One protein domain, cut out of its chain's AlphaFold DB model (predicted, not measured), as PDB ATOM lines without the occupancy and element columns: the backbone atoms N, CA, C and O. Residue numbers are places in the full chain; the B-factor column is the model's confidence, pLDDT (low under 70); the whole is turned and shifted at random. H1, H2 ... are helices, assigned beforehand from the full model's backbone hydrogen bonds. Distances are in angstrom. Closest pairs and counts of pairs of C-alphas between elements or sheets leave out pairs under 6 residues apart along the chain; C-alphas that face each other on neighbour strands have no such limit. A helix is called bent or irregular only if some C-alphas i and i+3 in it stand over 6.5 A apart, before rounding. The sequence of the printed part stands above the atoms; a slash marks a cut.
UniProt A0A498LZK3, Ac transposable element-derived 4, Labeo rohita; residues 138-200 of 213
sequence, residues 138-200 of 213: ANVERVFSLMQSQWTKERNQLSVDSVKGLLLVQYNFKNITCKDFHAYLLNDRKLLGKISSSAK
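This is residues 138 to 200 of the 213 residues of the protein "Ac transposable element-derived 4" of Labeo rohita (UniProt A0A498LZK3). Four helices make a loose, open arch: H1 and H2 cross steeply at one end of the domain, and from there the chain goes over through H3 to H4, which turns off the end of H3 at a corner and comes back along the far side. H2 and H4 are the two legs of the arch and H3 is the bridge between them, with the space between the legs left empty; H1 packs across H2, and the loop at residues 152 to 157 sticks out. The printed part has 63 residues with four named helices, in the order H1, H2, H3, H4, and no named strand. The class is all helix, and the helices hold 44 of the 63 printed residues. The whole is loose, with a radius of gyration of the C-alphas of 13.8 A, and the C-alphas span 35 by 27 by 20 A along their three main axes.

The printed part opens with H1, residues 138 to 150, whose first C-alpha, that of Ala 138, is at (287.554, 180.551, 270.690); H1 is 18.4 A long from first to last C-alpha. After a short link of 9 residues comes H2, residues 160 to 172, which measures 18.2 A from the C-alpha of Val 160 at (277.271, 164.973, 259.396) to that of Asn 172. H1 and H2 are the longest helices by residues, with 13 each. A tight link of 5 residues leads to H3, residues 178 to 187, 14.3 A from first to last C-alpha. One residue, Asp 188, is the tight link to H4, residues 189 to 196, which is 10.5 A long and ends with the C-alpha of Ser 196 at (264.501, 175.221, 244.805). Residues 197 to 200 follow H4.

H1 and H2 touch, with 7 pairs of C-alphas within 8 A. Their closest C-alphas are those of Leu 146 and Leu 167, 6.7 A apart, and their centres are 10.6 A apart. Their lines stand at a steep tilt of 55 degrees, and they run opposite ways. H2 and H3 follow each other in the chain but are apart, with no C-alpha of the one within 8 A of the other. H3 and H4 only just touch, with 3 pairs of C-alphas within 8 A, and they touch only at the corner by their link. Their closest C-alphas are those of Leu 185 and Leu 192, 6.8 A apart, while their centres are 12.9 A apart. The lines of H3 and H4 are about perpendicular at 72 degrees, only just beyond a steep tilt. H1 is apart from H3 and from H4, and H2 is apart from H4. In H1, H2, H3 and H4 every O i to N i+4 pair is within hydrogen-bond range, and none of these helices is bent or irregular.

The two C-alphas farthest apart are those of Ala 138 and Ser 198, at 37.1 A, and the first and last printed C-alphas, those of Ala 138 and Lys 200, are 32.5 A apart. The radius of gyration of the C-alphas is 1.30 times the 10.6 A of a compact globule of 63 residues. Residues 152 to 157 stand free, and so do residues 186 to 194, of which 189 to 194 belong to H4. Without these stretches the body has 48 residues and spans 33 by 25 by 15 A. The printed part has no cut and no long link. The mean pLDDT of the printed part is 82.8, and the model's confidence is under 70 at residues 152 to 157 and at residue 200.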
ATOM      1  N   ALA A 138     288.929 180.143 270.373       76.81
ATOM      2  CA  ALA A 138     287.554 180.551 270.690       76.81
ATOM      3  C   ALA A 138     286.578 180.469 269.494       76.81
ATOM      4  O   ALA A 138     285.378 180.274 269.680       76.81
ATOM      5  N   ASN A 139     287.063 180.592 268.250       73.94
ATOM      6  CA  ASN A 139     286.222 180.376 267.066       73.94
ATOM      7  C   ASN A 139     285.853 178.898 266.905       73.94
ATOM      8  O   ASN A 139     284.692 178.581 266.653       73.94
ATOM      9  N   VAL A 140     286.821 178.008 267.116       78.19
ATOM     10  CA  VAL A 140     286.638 176.556 267.080       78.19
ATOM     11  C   VAL A 140     285.759 176.096 268.248       78.19
ATOM     12  O   VAL A 140     284.795 175.367 268.041       78.19
ATOM     13  N   GLU A 141     285.995 176.600 269.460       81.75
ATOM     14  CA  GLU A 141     285.168 176.333 270.645       81.75
ATOM     15  C   GLU A 141     283.717 176.785 270.457       81.75
ATOM     16  O   GLU A 141     282.787 176.092 270.875       81.75
ATOM     17  N   ARG A 142     283.492 177.918 269.779       84.50
ATOM     18  CA  ARG A 142     282.142 178.372 269.425       84.50
ATOM     19  C   ARG A 142     281.465 177.410 268.453       84.50
ATOM     20  O   ARG A 142     280.290 177.106 268.640       84.50
ATOM     21  N   VAL A 143     282.187 176.917 267.445       84.62
ATOM     22  CA  VAL A 143     281.671 175.890 266.525       84.62
ATOM     23  C   VAL A 143     281.347 174.605 267.289       84.62
ATOM     24  O   VAL A 143     280.261 174.064 267.104       84.62
ATOM     25  N   PHE A 144     282.213 174.157 268.203       82.38
ATOM     26  CA  PHE A 144     281.943 172.984 269.038       82.38
ATOM     27  C   PHE A 144     280.738 173.173 269.959       82.38
ATOM     28  O   PHE A 144     279.917 172.268 270.080       82.38
ATOM     29  N   SER A 145     280.574 174.357 270.548       85.25
ATOM     30  CA  SER A 145     279.405 174.681 271.373       85.25
ATOM     31  C   SER A 145     278.109 174.636 270.554       85.25
ATOM     32  O   SER A 145     277.118 174.044 270.985       85.25
ATOM     33  N   LEU A 146     278.121 175.204 269.340       85.00
ATOM     34  CA  LEU A 146     276.992 175.116 268.408       85.00
ATOM     35  C   LEU A 146     276.722 173.663 268.004       85.00
ATOM     36  O   LEU A 146     275.570 173.237 268.000       85.00
ATOM     37  N   MET A 147     277.764 172.880 267.735       84.25
ATOM     38  CA  MET A 147     277.636 171.472 267.362       84.25
ATOM     39  C   MET A 147     276.997 170.664 268.492       84.25
ATOM     40  O   MET A 147     276.037 169.934 268.254       84.25
ATOM     41  N   GLN A 148     277.446 170.878 269.729       81.94
ATOM     42  CA  GLN A 148     276.881 170.237 270.913       81.94
ATOM     43  C   GLN A 148     275.410 170.619 271.138       81.94
ATOM     44  O   GLN A 148     274.633 169.791 271.605       81.94
ATOM     45  N   SER A 149     275.009 171.840 270.763       80.62
ATOM     46  CA  SER A 149     273.605 172.276 270.818       80.62
ATOM     47  C   SER A 149     272.712 171.603 269.770       80.62
ATOM     48  O   SER A 149     271.510 171.471 269.988       80.62
ATOM     49  N   GLN A 150     273.275 171.191 268.626       76.25
ATOM     50  CA  GLN A 150     272.526 170.473 267.592       76.25
ATOM     51  C   GLN A 150     272.435 168.971 267.890       76.25
ATOM     52  O   GLN A 150     271.449 168.347 267.509       76.25
ATOM     53  N   TRP A 151     273.414 168.411 268.605       72.56
ATOM     54  CA  TRP A 151     273.479 166.998 268.988       72.56
ATOM     55  C   TRP A 151     272.865 166.759 270.382       72.56
ATOM     56  O   TRP A 151     273.554 166.405 271.340       72.56
ATOM     57  N   THR A 152     271.555 166.976 270.521       68.00
ATOM     58  CA  THR A 152     270.819 166.600 271.745       68.00
ATOM     59  C   THR A 152     270.325 165.150 271.668       68.00
ATOM     60  O   THR A 152     270.326 164.543 270.594       68.00
ATOM     61  N   LYS A 153     269.893 164.567 272.798       59.00
ATOM     62  CA  LYS A 153     269.361 163.187 272.852       59.00
ATOM     63  C   LYS A 153     268.087 162.993 272.020       59.00
ATOM     64  O   LYS A 153     267.722 161.857 271.741       59.00
ATOM     65  N   GLU A 154     267.440 164.089 271.641       62.19
ATOM     66  CA  GLU A 154     266.234 164.158 270.819       62.19
ATOM     67  C   GLU A 154     266.547 164.464 269.338       62.19
ATOM     68  O   GLU A 154     265.685 164.290 268.481       62.19
ATOM     69  N   ARG A 155     267.769 164.930 269.020       59.62
ATOM     70  CA  ARG A 155     268.193 165.405 267.685       59.62
ATOM     71  C   ARG A 155     269.518 164.779 267.224       59.62
ATOM     72  O   ARG A 155     270.368 165.396 266.593       59.62
ATOM     73  N   ASN A 156     269.683 163.512 267.544       65.94
ATOM     74  CA  ASN A 156     270.877 162.686 267.373       65.94
ATOM     75  C   ASN A 156     270.922 161.905 266.044       65.94
ATOM     76  O   ASN A 156     271.871 161.159 265.821       65.94
ATOM     77  N   GLN A 157     269.943 162.097 265.152       69.75
ATOM     78  CA  GLN A 157     269.854 161.419 263.847       69.75
ATOM     79  C   GLN A 157     270.247 162.295 262.643       69.75
ATOM     80  O   GLN A 157     270.049 161.893 261.498       69.75
ATOM     81  N   LEU A 158     270.778 163.504 262.855       77.31
ATOM     82  CA  LEU A 158     271.230 164.332 261.735       77.31
ATOM     83  C   LEU A 158     272.506 163.754 261.114       77.31
ATOM     84  O   LEU A 158     273.451 163.419 261.827       77.31
ATOM     85  N   SER A 159     272.556 163.697 259.781       83.12
ATOM     86  CA  SER A 159     273.794 163.372 259.071       83.12
ATOM     87  C   SER A 159     274.861 164.439 259.327       83.12
ATOM     88  O   SER A 159     274.546 165.610 259.564       83.12
ATOM     89  N   VAL A 160     276.134 164.051 259.228       80.75
ATOM     90  CA  VAL A 160     277.271 164.973 259.396       80.75
ATOM     91  C   VAL A 160     277.161 166.167 258.441       80.75
ATOM     92  O   VAL A 160     277.388 167.304 258.855       80.75
ATOM     93  N   ASP A 161     276.724 165.942 257.199       82.44
ATOM     94  CA  ASP A 161     276.520 167.013 256.217       82.44
ATOM     95  C   ASP A 161     275.404 167.982 256.617       82.44
ATOM     96  O   ASP A 161     275.548 169.199 256.467       82.44
ATOM     97  N   SER A 162     274.316 167.469 257.197       83.88
ATOM     98  CA  SER A 162     273.224 168.302 257.709       83.88
ATOM     99  C   SER A 162     273.687 169.157 258.887       83.88
ATOM    100  O   SER A 162     273.405 170.356 258.933       83.88
ATOM    101  N   VAL A 163     274.442 168.566 259.819       83.38
ATOM    102  CA  VAL A 163     275.031 169.291 260.955       83.38
ATOM    103  C   VAL A 163     275.990 170.367 260.451       83.38
ATOM    104  O   VAL A 163     275.882 171.519 260.863       83.38
ATOM    105  N   LYS A 164     276.866 170.040 259.497       85.69
ATOM    106  CA  LYS A 164     277.790 170.996 258.872       85.69
ATOM    107  C   LYS A 164     277.051 172.169 258.224       85.69
ATOM    108  O   LYS A 164     277.425 173.319 258.446       85.69
ATOM    109  N   GLY A 165     275.987 171.900 257.465       87.19
ATOM    110  CA  GLY A 165     275.150 172.936 256.855       87.19
ATOM    111  C   GLY A 165     274.501 173.857 257.893       87.19
ATOM    112  O   GLY A 165     274.586 175.079 257.775       87.19
ATOM    113  N   LEU A 166     273.916 173.283 258.949       85.75
ATOM    114  CA  LEU A 166     273.315 174.043 260.051       85.75
ATOM    115  C   LEU A 166     274.340 174.920 260.770       85.75
ATOM    116  O   LEU A 166     274.071 176.096 261.016       85.75
ATOM    117  N   LEU A 167     275.520 174.371 261.062       87.94
ATOM    118  CA  LEU A 167     276.611 175.098 261.706       87.94
ATOM    119  C   LEU A 167     277.067 176.292 260.872       87.94
ATOM    120  O   LEU A 167     277.223 177.381 261.416       87.94
ATOM    121  N   LEU A 168     277.237 176.119 259.558       88.94
ATOM    122  CA  LEU A 168     277.625 177.210 258.664       88.94
ATOM    123  C   LEU A 168     276.589 178.336 258.666       88.94
ATOM    124  O   LEU A 168     276.966 179.505 258.751       88.94
ATOM    125  N   VAL A 169     275.298 178.006 258.614       88.56
ATOM    126  CA  VAL A 169     274.232 179.016 258.656       88.56
ATOM    127  C   VAL A 169     274.217 179.720 260.015       88.56
ATOM    128  O   VAL A 169     274.301 180.944 260.072       88.56
ATOM    129  N   GLN A 170     274.186 178.975 261.120       86.69
ATOM    130  CA  GLN A 170     274.135 179.558 262.465       86.69
ATOM    131  C   GLN A 170     275.364 180.409 262.786       86.69
ATOM    132  O   GLN A 170     275.231 181.474 263.381       86.69
ATOM    133  N   TYR A 171     276.557 179.967 262.391       87.88
ATOM    134  CA  TYR A 171     277.797 180.677 262.684       87.88
ATOM    135  C   TYR A 171     277.904 181.994 261.906       87.88
ATOM    136  O   TYR A 171     278.223 183.029 262.495       87.88
ATOM    137  N   ASN A 172     277.611 181.969 260.599       88.38
ATOM    138  CA  ASN A 172     277.728 183.149 259.735       88.38
ATOM    139  C   ASN A 172     276.581 184.147 259.942       88.38
ATOM    140  O   ASN A 172     276.798 185.353 259.876       88.38
ATOM    141  N   PHE A 173     275.375 183.664 260.252       88.94
ATOM    142  CA  PHE A 173     274.187 184.498 260.453       88.94
ATOM    143  C   PHE A 173     273.813 184.668 261.931       88.94
ATOM    144  O   PHE A 173     272.691 185.055 262.240       88.94
ATOM    145  N   LYS A 174     274.756 184.448 262.859       84.62
ATOM    146  CA  LYS A 174     274.534 184.528 264.319       84.62
ATOM    147  C   LYS A 174     273.927 185.851 264.811       84.62
ATOM    148  O   LYS A 174     273.295 185.878 265.859       84.62
ATOM    149  N   ASN A 175     274.145 186.938 264.068       88.88
ATOM    150  CA  ASN A 175     273.673 188.284 264.399       88.88
ATOM    151  C   ASN A 175     272.403 188.680 263.622       88.88
ATOM    152  O   ASN A 175     271.988 189.834 263.690       88.88
ATOM    153  N   ILE A 176     271.810 187.761 262.856       90.25
ATOM    154  CA  ILE A 176     270.599 188.001 262.072       90.25
ATOM    155  C   ILE A 176     269.442 187.251 262.731       90.25
ATOM    156  O   ILE A 176     269.543 186.061 263.029       90.25
ATOM    157  N   THR A 177     268.323 187.940 262.964       90.69
ATOM    158  CA  THR A 177     267.120 187.283 263.490       90.69
ATOM    159  C   THR A 177     266.524 186.342 262.443       90.69
ATOM    160  O   THR A 177     266.684 186.556 261.244       90.69
ATOM    161  N   CYS A 178     265.754 185.329 262.853       88.00
ATOM    162  CA  CYS A 178     265.084 184.442 261.889       88.00
ATOM    163  C   CYS A 178     264.204 185.213 260.888       88.00
ATOM    164  O   CYS A 178     264.106 184.824 259.725       88.00
ATOM    165  N   LYS A 179     263.592 186.324 261.322       92.31
ATOM    166  CA  LYS A 179     262.768 187.189 260.469       92.31
ATOM    167  C   LYS A 179     263.612 187.903 259.411       92.31
ATOM    168  O   LYS A 179     263.247 187.888 258.238       92.31
ATOM    169  N   ASP A 180     264.735 188.483 259.818       92.56
ATOM    170  CA  ASP A 180     265.629 189.206 258.909       92.56
ATOM    171  C   ASP A 180     266.356 188.243 257.970       92.56
ATOM    172  O   ASP A 180     266.538 188.544 256.794       92.56
ATOM    173  N   PHE A 181     266.697 187.048 258.452       90.19
ATOM    174  CA  PHE A 181     267.280 185.991 257.636       90.19
ATOM    175  C   PHE A 181     266.293 185.514 256.569       90.19
ATOM    176  O   PHE A 181     266.649 185.391 255.401       90.19
ATOM    177  N   HIS A 182     265.026 185.317 256.938       89.44
ATOM    178  CA  HIS A 182     263.977 184.988 255.980       89.44
ATOM    179  C   HIS A 182     263.795 186.095 254.927       89.44
ATOM    180  O   HIS A 182     263.726 185.803 253.735       89.44
ATOM    181  N   ALA A 183     263.783 187.366 255.341       92.62
ATOM    182  CA  ALA A 183     263.725 188.492 254.409       92.62
ATOM    183  C   ALA A 183     264.957 188.550 253.486       92.62
ATOM    184  O   ALA A 183     264.816 188.773 252.284       92.62
ATOM    185  N   TYR A 184     266.153 188.297 254.023       89.56
ATOM    186  CA  TYR A 184     267.396 188.194 253.260       89.56
ATOM    187  C   TYR A 184     267.308 187.107 252.181       89.56
ATOM    188  O   TYR A 184     267.592 187.384 251.017       89.56
ATOM    189  N   LEU A 185     266.836 185.905 252.537       88.38
ATOM    190  CA  LEU A 185     266.645 184.811 251.582       88.38
ATOM    191  C   LEU A 185     265.644 185.175 250.483       88.38
ATOM    192  O   LEU A 185     265.897 184.890 249.316       88.38
ATOM    193  N   LEU A 186     264.527 185.822 250.832       89.38
ATOM    194  CA  LEU A 186     263.510 186.219 249.855       89.38
ATOM    195  C   LEU A 186     264.013 187.257 248.841       89.38
ATOM    196  O   LEU A 186     263.567 187.267 247.691       89.38
ATOM    197  N   ASN A 187     264.941 188.118 249.257       91.38
ATOM    198  CA  ASN A 187     265.491 189.170 248.408       91.38
ATOM    199  C   ASN A 187     266.561 188.657 247.427       91.38
ATOM    200  O   ASN A 187     266.771 189.279 246.382       91.38
ATOM    201  N   ASP A 188     267.201 187.515 247.695       89.44
ATOM    202  CA  ASP A 188     268.176 186.911 246.783       89.44
ATOM    203  C   ASP A 188     267.527 185.864 245.861       89.44
ATOM    204  O   ASP A 188     267.530 184.655 246.110       89.44
ATOM    205  N   ARG A 189     267.004 186.332 244.719       88.62
ATOM    206  CA  ARG A 189     266.372 185.456 243.715       88.62
ATOM    207  C   ARG A 189     267.307 184.386 243.148       88.62
ATOM    208  O   ARG A 189     266.829 183.324 242.754       88.62
ATOM    209  N   LYS A 190     268.620 184.642 243.084       88.06
ATOM    210  CA  LYS A 190     269.588 183.651 242.585       88.06
ATOM    211  C   LYS A 190     269.752 182.528 243.601       88.06
ATOM    212  O   LYS A 190     269.770 181.360 243.218       88.06
ATOM    213  N   LEU A 191     269.844 182.879 244.882       85.88
ATOM    214  CA  LEU A 191     269.907 181.914 245.970       85.88
ATOM    215  C   LEU A 191     268.619 181.091 246.062       85.88
ATOM    216  O   LEU A 191     268.704 179.868 246.131       85.88
ATOM    217  N   LEU A 192     267.441 181.718 245.967       86.62
ATOM    218  CA  LEU A 192     266.160 180.998 245.945       86.62
ATOM    219  C   LEU A 192     266.085 179.987 244.803       86.62
ATOM    220  O   LEU A 192     265.683 178.849 245.032       86.62
ATOM    221  N   GLY A 193     266.522 180.374 243.600       85.38
ATOM    222  CA  GLY A 193     266.582 179.467 242.454       85.38
ATOM    223  C   GLY A 193     267.503 178.268 242.692       85.38
ATOM    224  O   GLY A 193     267.186 177.155 242.287       85.38
ATOM    225  N   LYS A 194     268.622 178.460 243.403       84.81
ATOM    226  CA  LYS A 194     269.507 177.356 243.807       84.81
ATOM    227  C   LYS A 194     268.888 176.475 244.894       84.81
ATOM    228  O   LYS A 194     269.044 175.262 244.838       84.81
ATOM    229  N   ILE A 195     268.185 177.066 245.862       82.50
ATOM    230  CA  ILE A 195     267.514 176.329 246.943       82.50
ATOM    231  C   ILE A 195     266.384 175.458 246.384       82.50
ATOM    232  O   ILE A 195     266.225 174.322 246.830       82.50
ATOM    233  N   SER A 196     265.601 175.967 245.429       81.19
ATOM    234  CA  SER A 196     264.501 175.221 244.805       81.19
ATOM    235  C   SER A 196     264.959 174.245 243.719       81.19
ATOM    236  O   SER A 196     264.198 173.349 243.360       81.19
ATOM    237  N   SER A 197     266.187 174.384 243.214       82.75
ATOM    238  CA  SER A 197     266.734 173.501 242.186       82.75
ATOM    239  C   SER A 197     266.854 172.053 242.673       82.75
ATOM    240  O   SER A 197     267.303 171.784 243.791       82.75
ATOM    241  N   SER A 198     266.517 171.114 241.789       77.44
ATOM    242  CA  SER A 198     266.754 169.680 241.966       77.44
ATOM    243  C   SER A 198     268.232 169.296 241.856       77.44
ATOM    244  O   SER A 198     268.592 168.205 242.280       77.44
ATOM    245  N   ALA A 199     269.112 170.193 241.389       74.38
ATOM    246  CA  ALA A 199     270.547 169.927 241.242       74.38
ATOM    247  C   ALA A 199     271.225 169.479 242.553       74.38
ATOM    248  O   ALA A 199     272.232 168.777 242.530       74.38
ATOM    249  N   LYS A 200     270.652 169.838 243.708       68.88
ATOM    250  CA  LYS A 200     271.103 169.385 245.036       68.88
ATOM    251  C   LYS A 200     270.873 167.888 245.310       68.88
ATOM    252  O   LYS A 200     271.434 167.364 246.267       68.88
TER     253      LYS A 200